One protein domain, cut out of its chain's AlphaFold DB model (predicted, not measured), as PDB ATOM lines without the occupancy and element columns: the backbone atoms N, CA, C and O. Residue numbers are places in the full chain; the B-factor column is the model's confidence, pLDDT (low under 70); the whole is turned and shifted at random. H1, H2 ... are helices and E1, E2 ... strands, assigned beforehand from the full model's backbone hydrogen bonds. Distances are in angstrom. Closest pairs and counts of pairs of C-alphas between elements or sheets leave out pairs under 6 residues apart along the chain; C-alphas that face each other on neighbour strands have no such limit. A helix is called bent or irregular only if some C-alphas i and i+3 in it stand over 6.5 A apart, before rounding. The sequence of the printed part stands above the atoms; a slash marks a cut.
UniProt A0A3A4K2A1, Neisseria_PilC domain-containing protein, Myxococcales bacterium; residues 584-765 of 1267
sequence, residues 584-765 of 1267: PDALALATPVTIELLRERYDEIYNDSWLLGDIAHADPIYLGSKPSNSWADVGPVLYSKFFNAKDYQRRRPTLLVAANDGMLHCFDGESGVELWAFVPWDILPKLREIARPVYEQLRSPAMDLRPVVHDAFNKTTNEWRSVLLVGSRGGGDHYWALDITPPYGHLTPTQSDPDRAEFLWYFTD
ATOM      1  N   PRO A 584     -11.896 -58.875 -30.728       30.28
ATOM      2  CA  PRO A 584     -11.250 -57.595 -30.407       30.28
ATOM      3  C   PRO A 584     -11.399 -56.490 -31.477       30.28
ATOM      4  O   PRO A 584     -11.011 -55.355 -31.224       30.28
ATOM      5  N   ASP A 585     -11.996 -56.778 -32.639       29.47
ATOM      6  CA  ASP A 585     -12.441 -55.775 -33.622       29.47
ATOM      7  C   ASP A 585     -13.858 -55.211 -33.351       29.47
ATOM      8  O   ASP A 585     -14.276 -54.238 -33.975       29.47
ATOM      9  N   ALA A 586     -14.618 -55.820 -32.438       27.08
ATOM     10  CA  ALA A 586     -16.018 -55.528 -32.124       27.08
ATOM     11  C   ALA A 586     -16.178 -54.756 -30.799       27.08
ATOM     12  O   ALA A 586     -17.094 -55.030 -30.020       27.08
ATOM     13  N   LEU A 587     -15.296 -53.784 -30.533       30.05
ATOM     14  CA  LEU A 587     -15.515 -52.852 -29.428       30.05
ATOM     15  C   LEU A 587     -16.744 -51.992 -29.718       30.05
ATOM     16  O   LEU A 587     -16.778 -51.215 -30.675       30.05
ATOM     17  N   ALA A 588     -17.742 -52.113 -28.850       32.28
ATOM     18  CA  ALA A 588     -18.892 -51.235 -28.853       32.28
ATOM     19  C   ALA A 588     -18.480 -49.859 -28.306       32.28
ATOM     20  O   ALA A 588     -18.478 -49.633 -27.098       32.28
ATOM     21  N   LEU A 589     -18.189 -48.918 -29.212       32.84
ATOM     22  CA  LEU A 589     -18.479 -47.508 -28.948       32.84
ATOM     23  C   LEU A 589     -19.975 -47.432 -28.638       32.84
ATOM     24  O   LEU A 589     -20.810 -47.589 -29.533       32.84
ATOM     25  N   ALA A 590     -20.307 -47.300 -27.356       33.31
ATOM     26  CA  ALA A 590     -21.687 -47.322 -26.921       33.31
ATOM     27  C   ALA A 590     -22.386 -46.068 -27.458       33.31
ATOM     28  O   ALA A 590     -21.924 -44.942 -27.280       33.31
ATOM     29  N   THR A 591     -23.491 -46.277 -28.171       34.88
ATOM     30  CA  THR A 591     -24.312 -45.175 -28.678       34.88
ATOM     31  C   THR A 591     -24.889 -44.396 -27.491       34.88
ATOM     32  O   THR A 591     -25.131 -45.028 -26.460       34.88
ATOM     33  N   PRO A 592     -25.203 -43.091 -27.605       33.75
ATOM     34  CA  PRO A 592     -25.916 -42.380 -26.542       33.75
ATOM     35  C   PRO A 592     -27.170 -43.134 -26.072       33.75
ATOM     36  O   PRO A 592     -27.376 -43.266 -24.877       33.75
ATOM     37  N   VAL A 593     -27.910 -43.767 -26.994       31.31
ATOM     38  CA  VAL A 593     -29.086 -44.610 -26.701       31.31
ATOM     39  C   VAL A 593     -28.722 -45.911 -25.962       31.31
ATOM     40  O   VAL A 593     -29.482 -46.396 -25.135       31.31
ATOM     41  N   THR A 594     -27.560 -46.506 -26.233       33.03
ATOM     42  CA  THR A 594     -27.071 -47.713 -25.536       33.03
ATOM     43  C   THR A 594     -26.604 -47.381 -24.122       33.03
ATOM     44  O   THR A 594     -26.826 -48.168 -23.208       33.03
ATOM     45  N   ILE A 595     -25.980 -46.215 -23.950       40.31
ATOM     46  CA  ILE A 595     -25.577 -45.666 -22.653       40.31
ATOM     47  C   ILE A 595     -26.831 -45.309 -21.836       40.31
ATOM     48  O   ILE A 595     -26.937 -45.691 -20.675       40.31
ATOM     49  N   GLU A 596     -27.815 -44.659 -22.460       38.34
ATOM     50  CA  GLU A 596     -29.122 -44.332 -21.877       38.34
ATOM     51  C   GLU A 596     -29.860 -45.606 -21.427       38.34
ATOM     52  O   GLU A 596     -30.234 -45.697 -20.268       38.34
ATOM     53  N   LEU A 597     -29.920 -46.666 -22.247       37.84
ATOM     54  CA  LEU A 597     -30.507 -47.964 -21.860       37.84
ATOM     55  C   LEU A 597     -29.773 -48.688 -20.712       37.84
ATOM     56  O   LEU A 597     -30.392 -49.467 -19.984       37.84
ATOM     57  N   LEU A 598     -28.464 -48.473 -20.541       39.81
ATOM     58  CA  LEU A 598     -27.717 -48.997 -19.387       39.81
ATOM     59  C   LEU A 598     -28.002 -48.193 -18.105       39.81
ATOM     60  O   LEU A 598     -27.911 -48.756 -17.014       39.81
ATOM     61  N   ARG A 599     -28.373 -46.912 -18.236       49.00
ATOM     62  CA  ARG A 599     -28.598 -45.964 -17.133       49.00
ATOM     63  C   ARG A 599     -30.062 -45.812 -16.711       49.00
ATOM     64  O   ARG A 599     -30.309 -45.721 -15.517       49.00
ATOM     65  N   GLU A 600     -31.032 -45.886 -17.627       40.38
ATOM     66  CA  GLU A 600     -32.476 -45.903 -17.306       40.38
ATOM     67  C   GLU A 600     -32.795 -47.027 -16.297       40.38
ATOM     68  O   GLU A 600     -33.626 -46.875 -15.406       40.38
ATOM     69  N   ARG A 601     -32.055 -48.143 -16.370       36.56
ATOM     70  CA  ARG A 601     -32.173 -49.264 -15.427       36.56
ATOM     71  C   ARG A 601     -31.537 -49.018 -14.052       36.56
ATOM     72  O   ARG A 601     -31.781 -49.795 -13.134       36.56
ATOM     73  N   TYR A 602     -30.700 -47.992 -13.910       37.22
ATOM     74  CA  TYR A 602     -30.160 -47.534 -12.628       37.22
ATOM     75  C   TYR A 602     -31.190 -46.645 -11.915       37.22
ATOM     76  O   TYR A 602     -31.518 -46.904 -10.754       37.22
ATOM     77  N   ASP A 603     -31.785 -45.701 -12.657       34.97
ATOM     78  CA  ASP A 603     -32.871 -44.828 -12.188       34.97
ATOM     79  C   ASP A 603     -34.072 -45.643 -11.664       34.97
ATOM     80  O   ASP A 603     -34.559 -45.380 -10.563       34.97
ATOM     81  N   GLU A 604     -34.509 -46.689 -12.385       36.59
ATOM     82  CA  GLU A 604     -35.611 -47.575 -11.953       36.59
ATOM     83  C   GLU A 604     -35.336 -48.343 -10.643       36.59
ATOM     84  O   GLU A 604     -36.279 -48.768  -9.971       36.59
ATOM     85  N   ILE A 605     -34.067 -48.558 -10.274       37.75
ATOM     86  CA  ILE A 605     -33.680 -49.365  -9.103       37.75
ATOM     87  C   ILE A 605     -33.437 -48.500  -7.861       37.75
ATOM     88  O   ILE A 605     -33.758 -48.939  -6.754       37.75
ATOM     89  N   TYR A 606     -32.867 -47.303  -8.029       38.81
ATOM     90  CA  TYR A 606     -32.465 -46.438  -6.911       38.81
ATOM     91  C   TYR A 606     -33.323 -45.179  -6.735       38.81
ATOM     92  O   TYR A 606     -33.342 -44.634  -5.636       38.81
ATOM     93  N   ASN A 607     -34.075 -44.745  -7.756       37.31
ATOM     94  CA  ASN A 607     -34.932 -43.549  -7.707       37.31
ATOM     95  C   ASN A 607     -34.175 -42.239  -7.357       37.31
ATOM     96  O   ASN A 607     -34.790 -41.258  -6.936       37.31
ATOM     97  N   ASP A 608     -32.853 -42.226  -7.561       40.31
ATOM     98  CA  ASP A 608     -31.957 -41.083  -7.372       40.31
ATOM     99  C   ASP A 608     -31.416 -40.616  -8.733       40.31
ATOM    100  O   ASP A 608     -30.952 -41.412  -9.542       40.31
ATOM    101  N   SER A 609     -31.439 -39.307  -8.980       37.94
ATOM    102  CA  SER A 609     -31.314 -38.708 -10.319       37.94
ATOM    103  C   SER A 609     -29.874 -38.534 -10.843       37.94
ATOM    104  O   SER A 609     -29.514 -37.430 -11.269       37.94
ATOM    105  N   TRP A 610     -29.016 -39.557 -10.767       47.34
ATOM    106  CA  TRP A 610     -27.601 -39.462 -11.168       47.34
ATOM    107  C   TRP A 610     -27.190 -40.544 -12.177       47.34
ATOM    108  O   TRP A 610     -26.911 -41.688 -11.845       47.34
ATOM    109  N   LEU A 611     -27.093 -40.117 -13.439       59.03
ATOM    110  CA  LEU A 611     -26.757 -40.949 -14.601       59.03
ATOM    111  C   LEU A 611     -25.253 -41.279 -14.738       59.03
ATOM    112  O   LEU A 611     -24.889 -42.103 -15.572       59.03
ATOM    113  N   LEU A 612     -24.372 -40.614 -13.988       71.75
ATOM    114  CA  LEU A 612     -22.911 -40.730 -14.093       71.75
ATOM    115  C   LEU A 612     -22.347 -41.382 -12.828       71.75
ATOM    116  O   LEU A 612     -22.655 -40.917 -11.732       71.75
ATOM    117  N   GLY A 613     -21.505 -42.409 -12.974       72.50
ATOM    118  CA  GLY A 613     -20.832 -43.058 -11.848       72.50
ATOM    119  C   GLY A 613     -19.943 -42.113 -11.037       72.50
ATOM    120  O   GLY A 613     -19.539 -41.044 -11.502       72.50
ATOM    121  N   ASP A 614     -19.600 -42.502  -9.808       73.19
ATOM    122  CA  ASP A 614     -18.745 -41.674  -8.964       73.19
ATOM    123  C   ASP A 614     -17.319 -41.561  -9.529       73.19
ATOM    124  O   ASP A 614     -16.702 -42.536  -9.958       73.19
ATOM    125  N   ILE A 615     -16.792 -40.337  -9.527       78.88
ATOM    126  CA  ILE A 615     -15.422 -40.019  -9.937       78.88
ATOM    127  C   ILE A 615     -14.630 -39.788  -8.649       78.88
ATOM    128  O   ILE A 615     -14.798 -38.758  -7.993       78.88
ATOM    129  N   ALA A 616     -13.815 -40.769  -8.251       71.12
ATOM    130  CA  ALA A 616     -13.111 -40.751  -6.968       71.12
ATOM    131  C   ALA A 616     -11.667 -40.237  -7.085       71.12
ATOM    132  O   ALA A 616     -11.260 -39.377  -6.306       71.12
ATOM    133  N   HIS A 617     -10.896 -40.749  -8.052       74.56
ATOM    134  CA  HIS A 617      -9.487 -40.391  -8.252       74.56
ATOM    135  C   HIS A 617      -9.086 -40.168  -9.723       74.56
ATOM    136  O   HIS A 617      -7.899 -39.970 -10.008       74.56
ATOM    137  N   ALA A 618     -10.029 -40.232 -10.663       79.75
ATOM    138  CA  ALA A 618      -9.768 -39.931 -12.063       79.75
ATOM    139  C   ALA A 618      -9.826 -38.416 -12.319       79.75
ATOM    140  O   ALA A 618     -10.903 -37.841 -12.472       79.75
ATOM    141  N   ASP A 619      -8.660 -37.771 -12.398       82.88
ATOM    142  CA  ASP A 619      -8.561 -36.372 -12.830       82.88
ATOM    143  C   ASP A 619      -9.122 -36.218 -14.263       82.88
ATOM    144  O   ASP A 619      -8.680 -36.939 -15.166       82.88
ATOM    145  N   PRO A 620     -10.067 -35.296 -14.517       85.50
ATOM    146  CA  PRO A 620     -10.612 -35.089 -15.852       85.50
ATOM    147  C   PRO A 620      -9.617 -34.329 -16.745       85.50
ATOM    148  O   PRO A 620      -9.065 -33.299 -16.354       85.50
ATOM    149  N   ILE A 621      -9.418 -34.795 -17.979       86.94
ATOM    150  CA  ILE A 621      -8.525 -34.171 -18.964       86.94
ATOM    151  C   ILE A 621      -9.316 -33.293 -19.929       86.94
ATOM    152  O   ILE A 621     -10.184 -33.775 -20.654       86.94
ATOM    153  N   TYR A 622      -8.966 -32.009 -19.986       86.94
ATOM    154  CA  TYR A 622      -9.466 -31.090 -21.006       86.94
ATOM    155  C   TYR A 622      -8.642 -31.188 -22.296       86.94
ATOM    156  O   TYR A 622      -7.412 -31.131 -22.279       86.94
ATOM    157  N   LEU A 623      -9.336 -31.271 -23.425       85.12
ATOM    158  CA  LEU A 623      -8.795 -31.371 -24.773       85.12
ATOM    159  C   LEU A 623      -9.371 -30.237 -25.635       85.12
ATOM    160  O   LEU A 623     -10.570 -29.968 -25.602       85.12
ATOM    161  N   GLY A 624      -8.538 -29.572 -26.437       81.44
ATOM    162  CA  GLY A 624      -8.985 -28.471 -27.295       81.44
ATOM    163  C   GLY A 624      -7.929 -28.049 -28.314       81.44
ATOM    164  O   GLY A 624      -7.091 -28.849 -28.719       81.44
ATOM    165  N   SER A 625      -7.954 -26.781 -28.729       78.50
ATOM    166  CA  SER A 625      -6.978 -26.214 -29.676       78.50
ATOM    167  C   SER A 625      -5.582 -25.973 -29.081       78.50
ATOM    168  O   SER A 625      -4.621 -25.790 -29.829       78.50
ATOM    169  N   LYS A 626      -5.451 -25.981 -27.747       77.81
ATOM    170  CA  LYS A 626      -4.151 -26.033 -27.063       77.81
ATOM    171  C   LYS A 626      -3.606 -27.462 -27.114       77.81
ATOM    172  O   LYS A 626      -4.388 -28.389 -26.905       77.81
ATOM    173  N   PRO A 627      -2.299 -27.645 -27.352       70.19
ATOM    174  CA  PRO A 627      -1.743 -28.977 -27.460       70.19
ATOM    175  C   PRO A 627      -1.573 -29.617 -26.087       70.19
ATOM    176  O   PRO A 627      -1.322 -28.912 -25.109       70.19
ATOM    177  N   SER A 628      -1.702 -30.946 -26.008       63.19
ATOM    178  CA  SER A 628      -1.496 -31.653 -24.737       63.19
ATOM    179  C   SER A 628      -0.019 -31.710 -24.338       63.19
ATOM    180  O   SER A 628       0.283 -31.658 -23.153       63.19
ATOM    181  N   ASN A 629       0.893 -31.734 -25.320       71.38
ATOM    182  CA  ASN A 629       2.343 -31.619 -25.142       71.38
ATOM    183  C   ASN A 629       2.941 -30.750 -26.260       71.38
ATOM    184  O   ASN A 629       2.382 -30.672 -27.349       71.38
ATOM    185  N   SER A 630       4.101 -30.139 -26.028       70.94
ATOM    186  CA  SER A 630       4.866 -29.440 -27.068       70.94
ATOM    187  C   SER A 630       6.048 -30.287 -27.532       70.94
ATOM    188  O   SER A 630       6.960 -30.531 -26.745       70.94
ATOM    189  N   TRP A 631       6.068 -30.677 -28.807       79.56
ATOM    190  CA  TRP A 631       7.178 -31.430 -29.395       79.56
ATOM    191  C   TRP A 631       8.063 -30.557 -30.278       79.56
ATOM    192  O   TRP A 631       7.578 -29.650 -30.960       79.56
ATOM    193  N   ALA A 632       9.358 -30.868 -30.300       77.00
ATOM    194  CA  ALA A 632      10.292 -30.280 -31.247       77.00
ATOM    195  C   ALA A 632       9.961 -30.711 -32.689       77.00
ATOM    196  O   ALA A 632       9.449 -31.805 -32.947       77.00
ATOM    197  N   ASP A 633      10.289 -29.849 -33.652       82.75
ATOM    198  CA  ASP A 633      10.052 -30.079 -35.079       82.75
ATOM    199  C   ASP A 633      11.118 -31.012 -35.687       82.75
ATOM    200  O   ASP A 633      11.936 -30.610 -36.513       82.75
ATOM    201  N   VAL A 634      11.099 -32.281 -35.267       77.12
ATOM    202  CA  VAL A 634      12.085 -33.303 -35.659       77.12
ATOM    203  C   VAL A 634      11.452 -34.488 -36.398       77.12
ATOM    204  O   VAL A 634      10.351 -34.945 -36.079       77.12
ATOM    205  N   GLY A 635      12.157 -35.023 -37.398       79.88
ATOM    206  CA  GLY A 635      11.689 -36.119 -38.259       79.88
ATOM    207  C   GLY A 635      10.954 -35.686 -39.542       79.88
ATOM    208  O   GLY A 635      10.919 -34.503 -39.881       79.88
ATOM    209  N   PRO A 636      10.379 -36.645 -40.296       77.00
ATOM    210  CA  PRO A 636       9.914 -36.421 -41.672       77.00
ATOM    211  C   PRO A 636       8.651 -35.551 -41.770       77.00
ATOM    212  O   PRO A 636       8.457 -34.835 -42.758       77.00
ATOM    213  N   VAL A 637       7.793 -35.582 -40.748       85.25
ATOM    214  CA  VAL A 637       6.605 -34.730 -40.636       85.25
ATOM    215  C   VAL A 637       6.726 -33.914 -39.359       85.25
ATOM    216  O   VAL A 637       6.679 -34.457 -38.261       85.25
ATOM    217  N   LEU A 638       6.881 -32.602 -39.512       88.56
ATOM    218  CA  LEU A 638       7.054 -31.665 -38.402       88.56
ATOM    219  C   LEU A 638       5.784 -31.578 -37.540       88.56
ATOM    220  O   LEU A 638       4.682 -31.479 -38.091       88.56
ATOM    221  N   TYR A 639       5.935 -31.567 -36.213       89.12
ATOM    222  CA  TYR A 639       4.817 -31.463 -35.271       89.12
ATOM    223  C   TYR A 639       4.029 -30.163 -35.467       89.12
ATOM    224  O   TYR A 639       2.799 -30.172 -35.493       89.12
ATOM    225  N   SER A 640       4.720 -29.052 -35.728       90.38
ATOM    226  CA  SER A 640       4.104 -27.753 -35.995       90.38
ATOM    227  C   SER A 640       3.135 -27.779 -37.180       90.38
ATOM    228  O   SER A 640       2.183 -27.001 -37.190       90.38
ATOM    229  N   LYS A 641       3.302 -28.676 -38.162       90.06
ATOM    230  CA  LYS A 641       2.339 -28.832 -39.269       90.06
ATOM    231  C   LYS A 641       1.038 -29.484 -38.811       90.06
ATOM    232  O   LYS A 641      -0.019 -29.092 -39.297       90.06
ATOM    233  N   PHE A 642       1.116 -30.447 -37.895       88.56
ATOM    234  CA  PHE A 642      -0.049 -31.081 -37.282       88.56
ATOM    235  C   PHE A 642      -0.749 -30.119 -36.321       88.56
ATOM    236  O   PHE A 642      -1.940 -29.867 -36.475       88.56
ATOM    237  N   PHE A 643       0.005 -29.485 -35.420       87.81
ATOM    238  CA  PHE A 643      -0.526 -28.484 -34.498       87.81
ATOM    239  C   PHE A 643      -1.210 -27.316 -35.231       87.81
ATOM    240  O   PHE A 643      -2.330 -26.950 -34.889       87.81
ATOM    241  N   ASN A 644      -0.587 -26.750 -36.273       89.12
ATOM    242  CA  ASN A 644      -1.173 -25.653 -37.058       89.12
ATOM    243  C   ASN A 644      -2.212 -26.117 -38.104       89.12
ATOM    244  O   ASN A 644      -2.734 -25.283 -38.853       89.12
ATOM    245  N   ALA A 645      -2.528 -27.414 -38.194       86.94
ATOM    246  CA  ALA A 645      -3.587 -27.893 -39.074       86.94
ATOM    247  C   ALA A 645      -4.941 -27.318 -38.634       86.94
ATOM    248  O   ALA A 645      -5.220 -27.163 -37.443       86.94
ATOM    249  N   LYS A 646      -5.815 -27.011 -39.601       83.25
ATOM    250  CA  LYS A 646      -7.126 -26.405 -39.307       83.25
ATOM    251  C   LYS A 646      -7.972 -27.284 -38.393       83.25
ATOM    252  O   LYS A 646      -8.682 -26.740 -37.558       83.25
ATOM    253  N   ASP A 647      -7.870 -28.596 -38.545       80.12
ATOM    254  CA  ASP A 647      -8.694 -29.562 -37.820       80.12
ATOM    255  C   ASP A 647      -8.198 -29.735 -36.373       80.12
ATOM    256  O   ASP A 647      -9.004 -29.856 -35.455       80.12
ATOM    257  N   TYR A 648      -6.887 -29.577 -36.139       83.94
ATOM    258  CA  TYR A 648      -6.311 -29.458 -34.795       83.94
ATOM    259  C   TYR A 648      -6.722 -28.140 -34.124       83.94
ATOM    260  O   TYR A 648      -7.260 -28.137 -33.018       83.94
ATOM    261  N   GLN A 649      -6.523 -27.007 -34.804       85.69
ATOM    262  CA  GLN A 649      -6.840 -25.674 -34.271       85.69
ATOM    263  C   GLN A 649      -8.344 -25.440 -34.049       85.69
ATOM    264  O   GLN A 649      -8.722 -24.538 -33.304       85.69
ATOM    265  N   ARG A 650      -9.204 -26.240 -34.689       81.25
ATOM    266  CA  ARG A 650     -10.668 -26.226 -34.534       81.25
ATOM    267  C   ARG A 650     -11.196 -27.424 -33.745       81.25
ATOM    268  O   ARG A 650     -12.397 -27.678 -33.782       81.25
ATOM    269  N   ARG A 651     -10.322 -28.155 -33.043       79.94
ATOM    270  CA  ARG A 651     -10.716 -29.262 -32.169       79.94
ATOM    271  C   ARG A 651     -11.771 -28.781 -31.171       79.94
ATOM    272  O   ARG A 651     -11.545 -27.808 -30.451       79.94
ATOM    273  N   ARG A 652     -12.902 -29.488 -31.136       78.44
ATOM    274  CA  ARG A 652     -14.006 -29.253 -30.204       78.44
ATOM    275  C   ARG A 652     -13.490 -29.300 -28.753       78.44
ATOM    276  O   ARG A 652     -12.845 -30.293 -28.404       78.44
ATOM    277  N   PRO A 653     -13.752 -28.278 -27.915       83.69
ATOM    278  CA  PRO A 653     -13.515 -28.354 -26.477       83.69
ATOM    279  C   PRO A 653     -14.165 -29.612 -25.903       83.69
ATOM    280  O   PRO A 653     -15.356 -29.837 -26.102       83.69
ATOM    281  N   THR A 654     -13.381 -30.450 -25.237       82.94
ATOM    282  CA  THR A 654     -13.803 -31.786 -24.802       82.94
ATOM    283  C   THR A 654     -13.217 -32.086 -23.424       82.94
ATOM    284  O   THR A 654     -12.075 -31.722 -23.157       82.94
ATOM    285  N   LEU A 655     -13.971 -32.752 -22.550       87.00
ATOM    286  CA  LEU A 655     -13.537 -33.191 -21.226       87.00
ATOM    287  C   LEU A 655     -13.630 -34.719 -21.128       87.00
ATOM    288  O   LEU A 655     -14.692 -35.288 -21.357       87.00
ATOM    289  N   LEU A 656     -12.525 -35.377 -20.790       87.94
ATOM    290  CA  LEU A 656     -12.398 -36.835 -20.742       87.94
ATOM    291  C   LEU A 656     -12.190 -37.298 -19.302       87.94
ATOM    292  O   LEU A 656     -11.256 -36.835 -18.651       87.94
ATOM    293  N   VAL A 657     -13.023 -38.210 -18.799       89.38
ATOM    294  CA  VAL A 657     -12.951 -38.669 -17.401       89.38
ATOM    295  C   VAL A 657     -13.397 -40.122 -17.249       89.38
ATOM    296  O   VAL A 657     -14.390 -40.542 -17.836       89.38
ATOM    297  N   ALA A 658     -12.639 -40.901 -16.482       88.81
ATOM    298  CA  ALA A 658     -13.010 -42.261 -16.102       88.81
ATOM    299  C   ALA A 658     -13.931 -42.228 -14.871       88.81
ATOM    300  O   ALA A 658     -13.690 -41.432 -13.964       88.81
ATOM    301  N   ALA A 659     -14.964 -43.067 -14.840       84.94
ATOM    302  CA  ALA A 659     -15.914 -43.129 -13.731       84.94
ATOM    303  C   ALA A 659     -16.140 -44.566 -13.236       84.94
ATOM    304  O   ALA A 659     -16.003 -45.552 -13.966       84.94
ATOM    305  N   ASN A 660     -16.521 -44.693 -11.963       80.25
ATOM    306  CA  ASN A 660     -16.694 -45.987 -11.304       80.25
ATOM    307  C   ASN A 660     -17.893 -46.808 -11.807       80.25
ATOM    308  O   ASN A 660     -17.993 -47.985 -11.463       80.25
ATOM    309  N   ASP A 661     -18.724 -46.247 -12.693       73.88
ATOM    310  CA  ASP A 661     -19.683 -46.995 -13.518       73.88
ATOM    311  C   ASP A 661     -19.009 -47.876 -14.596       73.88
ATOM    312  O   ASP A 661     -19.679 -48.662 -15.261       73.88
ATOM    313  N   GLY A 662     -17.679 -47.806 -14.722       77.44
ATOM    314  CA  GLY A 662     -16.868 -48.678 -15.567       77.44
ATOM    315  C   GLY A 662     -16.560 -48.110 -16.945       77.44
ATOM    316  O   GLY A 662     -16.090 -48.852 -17.807       77.44
ATOM    317  N   MET A 663     -16.808 -46.820 -17.161       83.88
ATOM    318  CA  MET A 663     -16.673 -46.177 -18.462       83.88
ATOM    319  C   MET A 663     -15.651 -45.033 -18.442       83.88
ATOM    320  O   MET A 663     -15.356 -44.424 -17.414       83.88
ATOM    321  N   LEU A 664     -15.085 -44.741 -19.614       87.31
ATOM    322  CA  LEU A 664     -14.390 -43.486 -19.900       87.31
ATOM    323  C   LEU A 664     -15.359 -42.587 -20.669       87.31
ATOM    324  O   LEU A 664     -15.662 -42.857 -21.832       87.31
ATOM    325  N   HIS A 665     -15.822 -41.523 -20.026       85.56
ATOM    326  CA  HIS A 665     -16.739 -40.547 -20.599       85.56
ATOM    327  C   HIS A 665     -16.003 -39.443 -21.338       85.56
ATOM    328  O   HIS A 665     -14.912 -39.018 -20.951       85.56
ATOM    329  N   CYS A 666     -16.660 -38.940 -22.372       85.56
ATOM    330  CA  CYS A 666     -16.261 -37.787 -23.149       85.56
ATOM    331  C   CYS A 666     -17.416 -36.785 -23.153       85.56
ATOM    332  O   CYS A 666     -18.479 -37.068 -23.703       85.56
ATOM    333  N   PHE A 667     -17.214 -35.618 -22.550       82.94
ATOM    334  CA  PHE A 667     -18.181 -34.524 -22.498       82.94
ATOM    335  C   PHE A 667     -17.739 -33.362 -23.381       82.94
ATOM    336  O   PHE A 667     -16.551 -33.098 -23.548       82.94
ATOM    337  N   ASP A 668     -18.699 -32.611 -23.900       81.06
ATOM    338  CA  ASP A 668     -18.458 -31.311 -24.503       81.06
ATOM    339  C   ASP A 668     -17.976 -30.306 -23.448       81.06
ATOM    340  O   ASP A 668     -18.621 -30.107 -22.418       81.06
ATOM    341  N   GLY A 669     -16.852 -29.645 -23.713       82.06
ATOM    342  CA  GLY A 669     -16.210 -28.731 -22.770       82.06
ATOM    343  C   GLY A 669     -16.938 -27.397 -22.554       82.06
ATOM    344  O   GLY A 669     -16.577 -26.677 -21.627       82.06
ATOM    345  N   GLU A 670     -17.932 -27.051 -23.381       81.56
ATOM    346  CA  GLU A 670     -18.706 -25.803 -23.255       81.56
ATOM    347  C   GLU A 670     -20.073 -26.024 -22.587       81.56
ATOM    348  O   GLU A 670     -20.503 -25.222 -21.759       81.56
ATOM    349  N   SER A 671     -20.756 -27.116 -22.936       78.31
ATOM    350  CA  SER A 671     -22.127 -27.440 -22.517       78.31
ATOM    351  C   SER A 671     -22.226 -28.560 -21.479       78.31
ATOM    352  O   SER A 671     -23.288 -28.730 -20.883       78.31
ATOM    353  N   GLY A 672     -21.160 -29.340 -21.267       76.75
ATOM    354  CA  GLY A 672     -21.164 -30.508 -20.380       76.75
ATOM    355  C   GLY A 672     -21.983 -31.699 -20.896       76.75
ATOM    356  O   GLY A 672     -22.153 -32.675 -20.171       76.75
ATOM    357  N   VAL A 673     -22.500 -31.642 -22.128       77.69
ATOM    358  CA  VAL A 673     -23.268 -32.736 -22.743       77.69
ATOM    359  C   VAL A 673     -22.331 -33.880 -23.124       77.69
ATOM    360  O   VAL A 673     -21.300 -33.655 -23.754       77.69
ATOM    361  N   GLU A 674     -22.695 -35.111 -22.776       75.56
ATOM    362  CA  GLU A 674     -21.919 -36.297 -23.139       75.56
ATOM    363  C   GLU A 674     -21.938 -36.542 -24.656       75.56
ATOM    364  O   GLU A 674     -22.986 -36.525 -25.301       75.56
ATOM    365  N   LEU A 675     -20.753 -36.752 -25.227       75.31
ATOM    366  CA  LEU A 675     -20.517 -36.977 -26.652       75.31
ATOM    367  C   LEU A 675     -20.401 -38.465 -26.975       75.31
ATOM    368  O   LEU A 675     -20.957 -38.925 -27.972       75.31
ATOM    369  N   TRP A 676     -19.662 -39.203 -26.146       77.12
ATOM    370  CA  TRP A 676     -19.489 -40.651 -26.234       77.12
ATOM    371  C   TRP A 676     -18.958 -41.216 -24.911       77.12
ATOM    372  O   TRP A 676     -18.378 -40.488 -24.107       77.12
ATOM    373  N   ALA A 677     -19.092 -42.530 -24.728       79.88
ATOM    374  CA  ALA A 677     -18.376 -43.273 -23.695       79.88
ATOM    375  C   ALA A 677     -17.647 -44.479 -24.301       79.88
ATOM    376  O   ALA A 677     -18.133 -45.127 -25.233       79.88
ATOM    377  N   PHE A 678     -16.473 -44.780 -23.757       82.31
ATOM    378  CA  PHE A 678     -15.719 -45.994 -24.039       82.31
ATOM    379  C   PHE A 678     -15.899 -46.985 -22.891       82.31
ATOM    380  O   PHE A 678     -15.658 -46.648 -21.730       82.31
ATOM    381  N   VAL A 679     -16.292 -48.212 -23.228       82.31
ATOM    382  CA  VAL A 679     -16.511 -49.299 -22.269       82.31
ATOM    383  C   VAL A 679     -15.444 -50.378 -22.493       82.31
ATOM    384  O   VAL A 679     -15.468 -51.033 -23.540       82.31
ATOM    385  N   PRO A 680     -14.499 -50.586 -21.558       83.19
ATOM    386  CA  PRO A 680     -13.507 -51.648 -21.677       83.19
ATOM    387  C   PRO A 680     -14.160 -53.038 -21.642       83.19
ATOM    388  O   PRO A 680     -15.077 -53.302 -20.860       83.19
ATOM    389  N   TRP A 681     -13.693 -53.948 -22.498       78.56
ATOM    390  CA  TRP A 681     -14.352 -55.240 -22.726       78.56
ATOM    391  C   TRP A 681     -14.289 -56.195 -21.517       78.56
ATOM    392  O   TRP A 681     -15.179 -57.019 -21.325       78.56
ATOM    393  N   ASP A 682     -13.258 -56.064 -20.689       77.81
ATOM    394  CA  ASP A 682     -13.001 -56.770 -19.427       77.81
ATOM    395  C   ASP A 682     -13.792 -56.184 -18.238       77.81
ATOM    396  O   ASP A 682     -13.980 -56.850 -17.213       77.81
ATOM    397  N   ILE A 683     -14.284 -54.948 -18.380       80.81
ATOM    398  CA  ILE A 683     -15.184 -54.290 -17.431       80.81
ATOM    399  C   ILE A 683     -16.651 -54.634 -17.729       80.81
ATOM    400  O   ILE A 683     -17.447 -54.702 -16.791       80.81
ATOM    401  N   LEU A 684     -17.015 -54.982 -18.974       74.75
ATOM    402  CA  LEU A 684     -18.378 -55.413 -19.348       74.75
ATOM    403  C   LEU A 684     -18.997 -56.469 -18.396       74.75
ATOM    404  O   LEU A 684     -20.152 -56.290 -18.003       74.75
ATOM    405  N   PRO A 685     -18.286 -57.527 -17.940       71.06
ATOM    406  CA  PRO A 685     -18.833 -58.481 -16.969       71.06
ATOM    407  C   PRO A 685     -19.104 -57.871 -15.583       71.06
ATOM    408  O   PRO A 685     -19.989 -58.345 -14.869       71.06
ATOM    409  N   LYS A 686     -18.355 -56.828 -15.198       67.56
ATOM    410  CA  LYS A 686     -18.460 -56.133 -13.903       67.56
ATOM    411  C   LYS A 686     -19.612 -55.127 -13.878       67.56
ATOM    412  O   LYS A 686     -20.172 -54.914 -12.808       67.56
ATOM    413  N   LEU A 687     -20.047 -54.596 -15.027       68.25
ATOM    414  CA  LEU A 687     -21.209 -53.690 -15.115       68.25
ATOM    415  C   LEU A 687     -22.481 -54.290 -14.490       68.25
ATOM    416  O   LEU A 687     -23.277 -53.583 -13.874       68.25
ATOM    417  N   ARG A 688     -22.643 -55.620 -14.567       60.56
ATOM    418  CA  ARG A 688     -23.732 -56.340 -13.889       60.56
ATOM    419  C   ARG A 688     -23.724 -56.142 -12.370       60.56
ATOM    420  O   ARG A 688     -24.793 -56.135 -11.769       60.56
ATOM    421  N   GLU A 689     -22.549 -56.032 -11.752       58.00
ATOM    422  CA  GLU A 689     -22.394 -55.847 -10.305       58.00
ATOM    423  C   GLU A 689     -22.662 -54.396  -9.877       58.00
ATOM    424  O   GLU A 689     -23.184 -54.174  -8.785       58.00
ATOM    425  N   ILE A 690     -22.390 -53.430 -10.761       59.62
ATOM    426  CA  ILE A 690     -22.690 -52.002 -10.564       59.62
ATOM    427  C   ILE A 690     -24.206 -51.767 -10.550       59.62
ATOM    428  O   ILE A 690     -24.724 -51.078  -9.675       59.62
ATOM    429  N   ALA A 691     -24.947 -52.449 -11.429       53.75
ATOM    430  CA  ALA A 691     -26.410 -52.407 -11.482       53.75
ATOM    431  C   ALA A 691     -27.131 -53.128 -10.312       53.75
ATOM    432  O   ALA A 691     -28.336 -53.380 -10.389       53.75
ATOM    433  N   ARG A 692     -26.433 -53.525  -9.233       51.16
ATOM    434  CA  ARG A 692     -27.049 -54.209  -8.075       51.16
ATOM    435  C   ARG A 692     -27.403 -53.204  -6.964       51.16
ATOM    436  O   ARG A 692     -26.573 -52.345  -6.659       51.16
ATOM    437  N   PRO A 693     -28.518 -53.401  -6.222       42.84
ATOM    438  CA  PRO A 693     -28.902 -52.632  -5.016       42.84
ATOM    439  C   PRO A 693     -27.910 -52.646  -3.828       42.84
ATOM    440  O   PRO A 693     -28.269 -52.340  -2.694       42.84
ATOM    441  N   VAL A 694     -26.683 -53.122  -4.042       44.06
ATOM    442  CA  VAL A 694     -25.633 -53.301  -3.033       44.06
ATOM    443  C   VAL A 694     -24.357 -52.547  -3.441       44.06
ATOM    444  O   VAL A 694     -23.391 -52.549  -2.683       44.06
ATOM    445  N   TYR A 695     -24.327 -51.886  -4.607       43.25
ATOM    446  CA  TYR A 695     -23.136 -51.184  -5.096       43.25
ATOM    447  C   TYR A 695     -22.649 -50.102  -4.118       43.25
ATOM    448  O   TYR A 695     -21.468 -50.086  -3.772       43.25
ATOM    449  N   GLU A 696     -23.560 -49.315  -3.532       45.19
ATOM    450  CA  GLU A 696     -23.251 -48.339  -2.471       45.19
ATOM    451  C   GLU A 696     -22.493 -48.931  -1.267       45.19
ATOM    452  O   GLU A 696     -21.741 -48.231  -0.581       45.19
ATOM    453  N   GLN A 697     -22.713 -50.222  -0.993       36.62
ATOM    454  CA  GLN A 697     -22.122 -50.975   0.117       36.62
ATOM    455  C   GLN A 697     -20.831 -51.706  -0.288       36.62
ATOM    456  O   GLN A 697     -20.083 -52.138   0.587       36.62
ATOM    457  N   LEU A 698     -20.583 -51.868  -1.592       44.56
ATOM    458  CA  LEU A 698     -19.438 -52.591  -2.151       44.56
ATOM    459  C   LEU A 698     -18.349 -51.661  -2.699       44.56
ATOM    460  O   LEU A 698     -17.192 -52.078  -2.698       44.56
ATOM    461  N   ARG A 699     -18.706 -50.445  -3.157       53.06
ATOM    462  CA  ARG A 699     -17.817 -49.370  -3.658       53.06
ATOM    463  C   ARG A 699     -16.573 -49.889  -4.381       53.06
ATOM    464  O   ARG A 699     -15.445 -49.517  -4.065       53.06
ATOM    465  N   SER A 700     -16.786 -50.835  -5.287       58.66
ATOM    466  CA  SER A 700     -15.701 -51.466  -6.027       58.66
ATOM    467  C   SER A 700     -15.459 -50.615  -7.270       58.66
ATOM    468  O   SER A 700     -16.350 -50.577  -8.124       58.66
ATOM    469  N   PRO A 701     -14.324 -49.896  -7.363       66.00
ATOM    470  CA  PRO A 701     -14.042 -49.065  -8.524       66.00
ATOM    471  C   PRO A 701     -13.951 -49.948  -9.766       66.00
ATOM    472  O   PRO A 701     -13.455 -51.072  -9.693       66.00
ATOM    473  N   ALA A 702     -14.429 -49.448 -10.901       75.62
ATOM    474  CA  ALA A 702     -14.361 -50.154 -12.181       75.62
ATOM    475  C   ALA A 702     -13.394 -49.457 -13.149       75.62
ATOM    476  O   ALA A 702     -12.525 -50.111 -13.725       75.62
ATOM    477  N   MET A 703     -13.487 -48.128 -13.257       84.75
ATOM    478  CA  MET A 703     -12.555 -47.270 -13.988       84.75
ATOM    479  C   MET A 703     -12.281 -46.006 -13.160       84.75
ATOM    480  O   MET A 703     -13.170 -45.192 -12.963       84.75
ATOM    481  N   ASP A 704     -11.055 -45.858 -12.649       80.56
ATOM    482  CA  ASP A 704     -10.719 -44.803 -11.668       80.56
ATOM    483  C   ASP A 704      -9.291 -44.234 -11.843       80.56
ATOM    484  O   ASP A 704      -8.767 -43.519 -10.988       80.56
ATOM    485  N   LEU A 705      -8.608 -44.567 -12.947       87.69
ATOM    486  CA  LEU A 705      -7.344 -43.918 -13.312       87.69
ATOM    487  C   LEU A 705      -7.637 -42.670 -14.142       87.69
ATOM    488  O   LEU A 705      -8.448 -42.724 -15.067       87.69
ATOM    489  N   ARG A 706      -6.921 -41.569 -13.885       87.25
ATOM    490  CA  ARG A 706      -6.971 -40.419 -14.795       87.25
ATOM    491  C   ARG A 706      -6.531 -40.852 -16.209       87.25
ATOM    492  O   ARG A 706      -5.502 -41.532 -16.328       87.25
ATOM    493  N   PRO A 707      -7.264 -40.486 -17.274       90.88
ATOM    494  CA  PRO A 707      -6.764 -40.644 -18.632       90.88
ATOM    495  C   PRO A 707      -5.563 -39.714 -18.864       90.88
ATOM    496  O   PRO A 707      -5.348 -38.744 -18.139       90.88
ATOM    497  N   VAL A 708      -4.766 -39.998 -19.891       91.12
ATOM    498  CA  VAL A 708      -3.652 -39.147 -20.341       91.12
ATOM    499  C   VAL A 708      -3.692 -39.061 -21.858       91.12
ATOM    500  O   VAL A 708      -3.944 -40.068 -22.507       91.12
ATOM    501  N   VAL A 709      -3.437 -37.887 -22.438       90.88
ATOM    502  CA  VAL A 709      -3.449 -37.702 -23.898       90.88
ATOM    503  C   VAL A 709      -2.096 -37.202 -24.384       90.88
ATOM    504  O   VAL A 709      -1.636 -36.139 -23.970       90.88
ATOM    505  N   HIS A 710      -1.481 -37.927 -25.316       90.19
ATOM    506  CA  HIS A 710      -0.229 -37.536 -25.954       90.19
ATOM    507  C   HIS A 710      -0.367 -37.498 -27.474       90.19
ATOM    508  O   HIS A 710      -0.766 -38.478 -28.095       90.19
ATOM    509  N   ASP A 711       0.021 -36.381 -28.087       90.94
ATOM    510  CA  ASP A 711       0.280 -36.358 -29.525       90.94
ATOM    511  C   ASP A 711       1.531 -37.191 -29.836       90.94
ATOM    512  O   ASP A 711       2.595 -36.904 -29.300       90.94
ATOM    513  N   ALA A 712       1.412 -38.198 -30.698       92.12
ATOM    514  CA  ALA A 712       2.464 -39.143 -31.055       92.12
ATOM    515  C   ALA A 712       2.497 -39.382 -32.575       92.12
ATOM    516  O   ALA A 712       1.466 -39.351 -33.248       92.12
ATOM    517  N   PHE A 713       3.676 -39.632 -33.144       91.38
ATOM    518  CA  PHE A 713       3.849 -39.841 -34.586       91.38
ATOM    519  C   PHE A 713       3.797 -41.328 -34.958       91.38
ATOM    520  O   PHE A 713       4.668 -42.117 -34.584       91.38
ATOM    521  N   ASN A 714       2.795 -41.711 -35.746       91.25
ATOM    522  CA  ASN A 714       2.653 -43.056 -36.280       91.25
ATOM    523  C   ASN A 714       3.503 -43.209 -37.551       91.25
ATOM    524  O   ASN A 714       3.109 -42.776 -38.636       91.25
ATOM    525  N   LYS A 715       4.658 -43.880 -37.436       87.00
ATOM    526  CA  LYS A 715       5.544 -44.182 -38.577       87.00
ATOM    527  C   LYS A 715       4.856 -44.969 -39.697       87.00
ATOM    528  O   LYS A 715       5.230 -44.815 -40.854       87.00
ATOM    529  N   THR A 716       3.890 -45.831 -39.370       86.06
ATOM    530  CA  THR A 716       3.238 -46.719 -40.346       86.06
ATOM    531  C   THR A 716       2.294 -45.959 -41.272       86.06
ATOM    532  O   THR A 716       2.232 -46.283 -42.456       86.06
ATOM    533  N   THR A 717       1.592 -44.938 -40.767       87.31
ATOM    534  CA  THR A 717       0.758 -44.048 -41.599       87.31
ATOM    535  C   THR A 717       1.481 -42.763 -42.015       87.31
ATOM    536  O   THR A 717       1.020 -42.077 -42.922       87.31
ATOM    537  N   ASN A 718       2.643 -42.472 -41.415       89.19
ATOM    538  CA  ASN A 718       3.423 -41.243 -41.586       89.19
ATOM    539  C   ASN A 718       2.629 -39.984 -41.167       89.19
ATOM    540  O   ASN A 718       2.655 -38.949 -41.835       89.19
ATOM    541  N   GLU A 719       1.916 -40.071 -40.041       88.81
ATOM    542  CA  GLU A 719       1.031 -39.018 -39.529       88.81
ATOM    543  C   GLU A 719       1.164 -38.845 -38.013       88.81
ATOM    544  O   GLU A 719       1.449 -39.791 -37.280       88.81
ATOM    545  N   TRP A 720       0.905 -37.632 -37.532       90.81
ATOM    546  CA  TRP A 720       0.734 -37.361 -36.107       90.81
ATOM    547  C   TRP A 720      -0.692 -37.672 -35.669       90.81
ATOM    548  O   TRP A 720      -1.635 -37.325 -36.378       90.81
ATOM    549  N   ARG A 721      -0.829 -38.293 -34.495       90.25
ATOM    550  CA  ARG A 721      -2.096 -38.696 -33.885       90.25
ATOM    551  C   ARG A 721      -2.162 -38.260 -32.424       90.25
ATOM    552  O   ARG A 721      -1.159 -38.353 -31.731       90.25
ATOM    553  N   SER A 722      -3.318 -37.825 -31.935       89.94
ATOM    554  CA  SER A 722      -3.555 -37.623 -30.500       89.94
ATOM    555  C   SER A 722      -3.989 -38.951 -29.882       89.94
ATOM    556  O   SER A 722      -5.088 -39.410 -30.160       89.94
ATOM    557  N   VAL A 723      -3.158 -39.578 -29.052       92.31
ATOM    558  CA  VAL A 723      -3.453 -40.880 -28.434       92.31
ATOM    559  C   VAL A 723      -3.828 -40.708 -26.966       92.31
ATOM    560  O   VAL A 723      -3.071 -40.126 -26.190       92.31
ATOM    561  N   LEU A 724      -4.987 -41.235 -26.577       93.00
ATOM    562  CA  LEU A 724      -5.413 -41.369 -25.188       93.00
ATOM    563  C   LEU A 724      -4.927 -42.698 -24.615       93.00
ATOM    564  O   LEU A 724      -5.139 -43.732 -25.235       93.00
ATOM    565  N   LEU A 725      -4.351 -42.666 -23.415       94.50
ATOM    566  CA  LEU A 725      -4.001 -43.821 -22.592       94.50
ATOM    567  C   LEU A 725      -4.813 -43.796 -21.290       94.50
ATOM    568  O   LEU A 725      -4.942 -42.746 -20.661       94.50
ATOM    569  N   VAL A 726      -5.341 -44.943 -20.861       92.69
ATOM    570  CA  VAL A 726      -6.096 -45.083 -19.601       92.69
ATOM    571  C   VAL A 726      -5.966 -46.506 -19.041       92.69
ATOM    572  O   VAL A 726      -5.597 -47.425 -19.769       92.69
ATOM    573  N   GLY A 727      -6.251 -46.695 -17.753       91.38
ATOM    574  CA  GLY A 727      -6.316 -47.997 -17.079       91.38
ATOM    575  C   GLY A 727      -7.417 -48.008 -16.012       91.38
ATOM    576  O   GLY A 727      -8.019 -46.972 -15.734       91.38
ATOM    577  N   SER A 728      -7.692 -49.155 -15.393       87.25
ATOM    578  CA  SER A 728      -8.791 -49.281 -14.416       87.25
ATOM    579  C   SER A 728      -8.458 -48.843 -12.991       87.25
ATOM    580  O   SER A 728      -9.372 -48.698 -12.176       87.25
ATOM    581  N   ARG A 729      -7.174 -48.661 -12.652       86.75
ATOM    582  CA  ARG A 729      -6.701 -48.440 -11.272       86.75
ATOM    583  C   ARG A 729      -7.185 -49.583 -10.372       86.75
ATOM    584  O   ARG A 729      -6.780 -50.720 -10.583       86.75
ATOM    585  N   GLY A 730      -8.067 -49.316  -9.409       80.06
ATOM    586  CA  GLY A 730      -8.599 -50.326  -8.491       80.06
ATOM    587  C   GLY A 730      -9.515 -51.358  -9.155       80.06
ATOM    588  O   GLY A 730      -9.757 -52.406  -8.563       80.06
ATOM    589  N   GLY A 731     -10.005 -51.087 -10.370       78.94
ATOM    590  CA  GLY A 731     -10.949 -51.964 -11.058       78.94
ATOM    591  C   GLY A 731     -10.347 -53.092 -11.892       78.94
ATOM    592  O   GLY A 731     -11.086 -54.004 -12.270       78.94
ATOM    593  N   GLY A 732      -9.043 -53.083 -12.191       86.81
ATOM    594  CA  GLY A 732      -8.477 -54.038 -13.148       86.81
ATOM    595  C   GLY A 732      -6.994 -53.869 -13.474       86.81
ATOM    596  O   GLY A 732      -6.355 -52.883 -13.114       86.81
ATOM    597  N   ASP A 733      -6.483 -54.879 -14.167       90.75
ATOM    598  CA  ASP A 733      -5.093 -55.177 -14.536       90.75
ATOM    599  C   ASP A 733      -4.838 -54.988 -16.043       90.75
ATOM    600  O   ASP A 733      -4.165 -55.789 -16.696       90.75
ATOM    601  N   HIS A 734      -5.432 -53.940 -16.611       91.69
ATOM    602  CA  HIS A 734      -5.403 -53.645 -18.037       91.69
ATOM    603  C   HIS A 734      -5.187 -52.143 -18.294       91.69
ATOM    604  O   HIS A 734      -5.720 -51.289 -17.581       91.69
ATOM    605  N   TYR A 735      -4.424 -51.832 -19.346       95.12
ATOM    606  CA  TYR A 735      -4.344 -50.495 -19.950       95.12
ATOM    607  C   TYR A 735      -4.919 -50.518 -21.369       95.12
ATOM    608  O   TYR A 735      -4.805 -51.529 -22.067       95.12
ATOM    609  N   TRP A 736      -5.454 -49.387 -21.828       93.56
ATOM    610  CA  TRP A 736      -5.982 -49.195 -23.183       93.56
ATOM    611  C   TRP A 736      -5.422 -47.942 -23.837       93.56
ATOM    612  O   TRP A 736      -5.135 -46.954 -23.157       93.56
ATOM    613  N   ALA A 737      -5.354 -47.982 -25.166       94.31
ATOM    614  CA  ALA A 737      -5.065 -46.840 -26.012       94.31
ATOM    615  C   ALA A 737      -6.170 -46.596 -27.045       94.31
ATOM    616  O   ALA A 737      -6.654 -47.535 -27.689       94.31
ATOM    617  N   LEU A 738      -6.525 -45.328 -27.242       91.00
ATOM    618  CA  LEU A 738      -7.448 -44.869 -28.279       91.00
ATOM    619  C   LEU A 738      -6.808 -43.743 -29.099       91.00
ATOM    620  O   LEU A 738      -6.237 -42.816 -28.530       91.00
ATOM    621  N   ASP A 739      -6.943 -43.787 -30.421       88.25
ATOM    622  CA  ASP A 739      -6.703 -42.634 -31.286       88.25
ATOM    623  C   ASP A 739      -7.890 -41.673 -31.139       88.25
ATOM    624  O   ASP A 739      -9.033 -42.010 -31.457       88.25
ATOM    625  N   ILE A 740      -7.592 -40.490 -30.612       85.44
ATOM    626  CA  ILE A 740      -8.483 -39.344 -30.471       85.44
ATOM    627  C   ILE A 740      -7.923 -38.124 -31.232       85.44
ATOM    628  O   ILE A 740      -7.924 -36.988 -30.736       85.44
ATOM    629  N   THR A 741      -7.481 -38.338 -32.477       83.56
ATOM    630  CA  THR A 741      -7.092 -37.299 -33.457       83.56
ATOM    631  C   THR A 741      -8.294 -36.607 -34.124       83.56
ATOM    632  O   THR A 741      -9.135 -37.291 -34.690       83.56
ATOM    633  N   PRO A 742      -8.393 -35.260 -34.109       67.56
ATOM    634  CA  PRO A 742      -9.539 -34.506 -34.642       67.56
ATOM    635  C   PRO A 742     -10.011 -34.916 -36.053       67.56
ATOM    636  O   PRO A 742      -9.161 -35.260 -36.878       67.56
ATOM    637  N   PRO A 743     -11.321 -34.775 -36.367       54.66
ATOM    638  CA  PRO A 743     -12.253 -33.831 -35.739       54.66
ATOM    639  C   PRO A 743     -13.472 -34.471 -35.038       54.66
ATOM    640  O   PRO A 743     -14.530 -34.612 -35.639       54.66
ATOM    641  N   TYR A 744     -13.396 -34.721 -33.722       56.94
ATOM    642  CA  TYR A 744     -14.554 -35.161 -32.911       56.94
ATOM    643  C   TYR A 744     -15.626 -34.074 -32.773       56.94
ATOM    644  O   TYR A 744     -15.717 -33.373 -31.765       56.94
ATOM    645  N   GLY A 745     -16.434 -33.917 -33.817       43.19
ATOM    646  CA  GLY A 745     -17.614 -33.066 -33.833       43.19
ATOM    647  C   GLY A 745     -18.859 -33.833 -33.408       43.19
ATOM    648  O   GLY A 745     -19.553 -33.411 -32.487       43.19
ATOM    649  N   HIS A 746     -19.137 -34.959 -34.064       38.78
ATOM    650  CA  HIS A 746     -20.347 -35.757 -33.875       38.78
ATOM    651  C   HIS A 746     -20.060 -37.224 -34.177       38.78
ATOM    652  O   HIS A 746     -19.332 -37.504 -35.117       38.78
ATOM    653  N   LEU A 747     -20.693 -38.135 -33.435       44.81
ATOM    654  CA  LEU A 747     -20.748 -39.552 -33.787       44.81
ATOM    655  C   LEU A 747     -22.181 -40.052 -33.709       44.81
ATOM    656  O   LEU A 747     -22.650 -40.529 -32.676       44.81
ATOM    657  N   THR A 748     -22.880 -39.972 -34.839       36.84
ATOM    658  CA  THR A 748     -23.975 -40.912 -35.086       36.84
ATOM    659  C   THR A 748     -23.343 -42.281 -35.331       36.84
ATOM    660  O   THR A 748     -22.608 -42.428 -36.307       36.84
ATOM    661  N   PRO A 749     -23.590 -43.288 -34.478       38.59
ATOM    662  CA  PRO A 749     -22.797 -44.510 -34.459       38.59
ATOM    663  C   PRO A 749     -23.153 -45.413 -35.638       38.59
ATOM    664  O   PRO A 749     -24.001 -46.300 -35.567       38.59
ATOM    665  N   THR A 750     -22.460 -45.168 -36.743       41.03
ATOM    666  CA  THR A 750     -22.410 -46.021 -37.925       41.03
ATOM    667  C   THR A 750     -20.958 -46.446 -38.125       41.03
ATOM    668  O   THR A 750     -20.037 -45.674 -37.866       41.03
ATOM    669  N   GLN A 751     -20.716 -47.682 -38.574       40.69
ATOM    670  CA  GLN A 751     -19.345 -48.194 -38.763       40.69
ATOM    671  C   GLN A 751     -18.517 -47.391 -39.787       40.69
ATOM    672  O   GLN A 751     -17.300 -47.542 -39.833       40.69
ATOM    673  N   SER A 752     -19.177 -46.562 -40.597       43.16
ATOM    674  CA  SER A 752     -18.610 -45.723 -41.652       43.16
ATOM    675  C   SER A 752     -18.209 -44.310 -41.215       43.16
ATOM    676  O   SER A 752     -17.772 -43.546 -42.071       43.16
ATOM    677  N   ASP A 753     -18.399 -43.933 -39.948       48.84
ATOM    678  CA  ASP A 753     -18.090 -42.579 -39.478       48.84
ATOM    679  C   ASP A 753     -16.559 -42.362 -39.377       48.84
ATOM    680  O   ASP A 753     -15.903 -43.070 -38.599       48.84
ATOM    681  N   PRO A 754     -15.960 -41.450 -40.176       45.19
ATOM    682  CA  PRO A 754     -14.518 -41.206 -40.166       45.19
ATOM    683  C   PRO A 754     -14.046 -40.447 -38.920       45.19
ATOM    684  O   PRO A 754     -12.855 -40.483 -38.621       45.19
ATOM    685  N   ASP A 755     -14.955 -39.806 -38.180       51.72
ATOM    686  CA  ASP A 755     -14.628 -38.900 -37.075       51.72
ATOM    687  C   ASP A 755     -14.654 -39.626 -35.709       51.72
ATOM    688  O   ASP A 755     -14.902 -39.013 -34.669       51.72
ATOM    689  N   ARG A 756     -14.455 -40.959 -35.687       62.19
ATOM    690  CA  ARG A 756     -14.637 -41.817 -34.492       62.19
ATOM    691  C   ARG A 756     -13.356 -42.100 -33.719       62.19
ATOM    692  O   ARG A 756     -12.293 -42.263 -34.309       62.19
ATOM    693  N   ALA A 757     -13.460 -42.163 -32.390       74.00
ATOM    694  CA  ALA A 757     -12.331 -42.523 -31.537       74.00
ATOM    695  C   ALA A 757     -11.948 -43.978 -31.844       74.00
ATOM    696  O   ALA A 757     -12.761 -44.885 -31.646       74.00
ATOM    697  N   GLU A 758     -10.755 -44.212 -32.391       79.44
ATOM    698  CA  GLU A 758     -10.366 -45.554 -32.822       79.44
ATOM    699  C   GLU A 758      -9.672 -46.290 -31.681       79.44
ATOM    700  O   GLU A 758      -8.657 -45.843 -31.156       79.44
ATOM    701  N   PHE A 759     -10.173 -47.467 -31.321       85.94
ATOM    702  CA  PHE A 759      -9.457 -48.340 -30.404       85.94
ATOM    703  C   PHE A 759      -8.132 -48.810 -31.020       85.94
ATOM    704  O   PHE A 759      -8.138 -49.553 -32.004       85.94
ATOM    705  N   LEU A 760      -7.000 -48.417 -30.431       88.12
ATOM    706  CA  LEU A 760      -5.675 -48.812 -30.905       88.12
ATOM    707  C   LEU A 760      -5.275 -50.172 -30.336       88.12
ATOM    708  O   LEU A 760      -5.008 -51.096 -31.104       88.12
ATOM    709  N   TRP A 761      -5.232 -50.300 -29.008       93.50
ATOM    710  CA  TRP A 761      -4.793 -51.528 -28.345       93.50
ATOM    711  C   TRP A 761      -5.192 -51.622 -26.872       93.50
ATOM    712  O   TRP A 761      -5.528 -50.626 -26.233       93.50
ATOM    713  N   TYR A 762      -5.093 -52.835 -26.323       93.50
ATOM    714  CA  TYR A 762      -5.052 -53.096 -24.883       93.50
ATOM    715  C   TYR A 762      -3.746 -53.802 -24.500       93.50
ATOM    716  O   TYR A 762      -3.142 -54.499 -25.318       93.50
ATOM    717  N   PHE A 763      -3.318 -53.634 -23.252       94.94
ATOM    718  CA  PHE A 763      -2.184 -54.345 -22.671       94.94
ATOM    719  C   PHE A 763      -2.575 -54.990 -21.341       94.94
ATOM    720  O   PHE A 763      -3.147 -54.332 -20.474       94.94
ATOM    721  N   THR A 764      -2.219 -56.264 -21.189       93.50
ATOM    722  CA  THR A 764      -2.259 -57.020 -19.934       93.50
ATOM    723  C   THR A 764      -1.156 -58.084 -19.951       93.50
ATOM    724  O   THR A 764      -0.697 -58.490 -21.021       93.50
ATOM    725  N   ASP A 765      -0.707 -58.513 -18.776       91.19
ATOM    726  CA  ASP A 765       0.364 -59.491 -18.558       91.19
ATOM    727  C   ASP A 765       0.097 -60.202 -17.210       91.19
ATOM    728  O   ASP A 765      -0.424 -59.552 -16.306       91.19
TER     729      ASP A 765
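Overview. This is residues 584 to 765 of the 1267 residues of the protein "Neisseria_PilC domain-containing protein" of Myxococcales bacterium (UniProt A0A3A4K2A1). Two strongly twisted sheets, each of four antiparallel strands, stand next to each other, with edge strand E1 of one near edge strand E5 of the other at one place and inner strand E6 only just apart from E2 and E3. The helices lie round the outside: H1, H4 and H5 toward one end of the long axis, and H2 at the other, where it covers part of E6, with H3 close by it. The printed part has 182 residues with five named helices and eight named strands, in the order H1 E1 H2 H3 E2 E3 E4 H4 H5 E5 E6 E7 E8; the sheets run E1 E2 E3 E4 and E5 E6 E7 E8. The class is mixed, helices and strands, with under half of the residues in named elements. The whole is compact, with a radius of gyration of the C-alphas of 17.2 A and spans of 55 by 37 by 29 A.

Along the chain. H1, residues 592 to 606, is the longest helix; its first C-alpha stands at (-25.916, -42.380, -26.542), and it is 21.1 A long. E1 holds residues 621 to 623. H2, residues 639 to 643, and H3, residues 646 to 649, are short helices. E2, residues 654 to 659, is 16.0 A long, E3, residues 663 to 668, is 16.1 A, and E4, residues 674 to 678, is 11.5 A. H4 holds residues 684 to 690 and is neither bent nor irregular, but only just: C-alphas 685 and 688 are 6.2 A apart. H5 holds residues 695 to 698. E5, residues 708 to 714, is 17.6 A long, and E6, residues 719 to 727, is the longest strand at 25.3 A, beginning at C-alpha 719 (1.031, -39.018, -39.529). E7, residues 735 to 739, is 14.0 A long, and E8, residues 758 to 763, is 15.7 A, ending at C-alpha 763 (-2.184, -54.345, -22.671).

Arrangement. In the first sheet E1 and E4 are edge strands. E1 and E2 are antiparallel at 155 degrees, with N 621 and O 656 2.8 A apart, within hydrogen-bond range. E2, E3 and E4 form a meander, each strand the antiparallel neighbour of the one before, with N 655 and O 667 at 2.8 A, and N 664 and O 678 at 2.9 A. Residues 589 to 590 pair antiparallel with residues 677 to 678 of E4. H1 only grazes this sheet, with its residues 592 to 595; the closest C-alphas of H1 and E4 are those of Pro 592 and Trp 676, 6.7 A apart. In the second sheet, E5, E6, E7 and E8 form another meander, each successive pair a hairpin, with N 710 and O 723 at 2.9 A, N 724 and O 738 at 2.8 A, and N 737 and O 761 at 2.9 A. Between the sheets, the closest C-alphas of E1 and E5, those of Ile 621 and Val 708, are 7.1 A apart. E2 and E6 are only just apart, their closest C-alphas 8.2 A from each other. H2 is on the second sheet, over E6, at a height over the sheet of 8.9 A, with a local plane fitted to only just enough C-alphas, 6; Phe 642 and Trp 720 have the closest C-alphas of H2 and E6, 6.4 A apart. H2 and H3 are close but not clearly touching, the C-alphas of Phe 643 and Gln 649 being 6.9 A apart. H4 and H5 are on neither sheet and are close but not clearly touching, with the C-alphas of Glu 689 and Tyr 695 7.0 A apart. In H2 every O i to N i+4 pair is within hydrogen-bond range, in H1 8 of 11 are, and in H4 1 of 3, beside 3 of 4 O i to N i+3 pairs; H3 and H5 are too short for an O i to N i+4 pair.

Size, cuts and confidence. The two C-alphas farthest apart are those of Asn 607 and Pro 636, 56.7 A. The printed part has no cut. The long links are H1 to E1, E1 to H2, and E7 to E8, the last with 18 residues. The mean pLDDT of the printed part is 71.1, and 60 residues are under 70: residues 584 to 611, residue 628, residues 686 to 701 and residues 742 to 756.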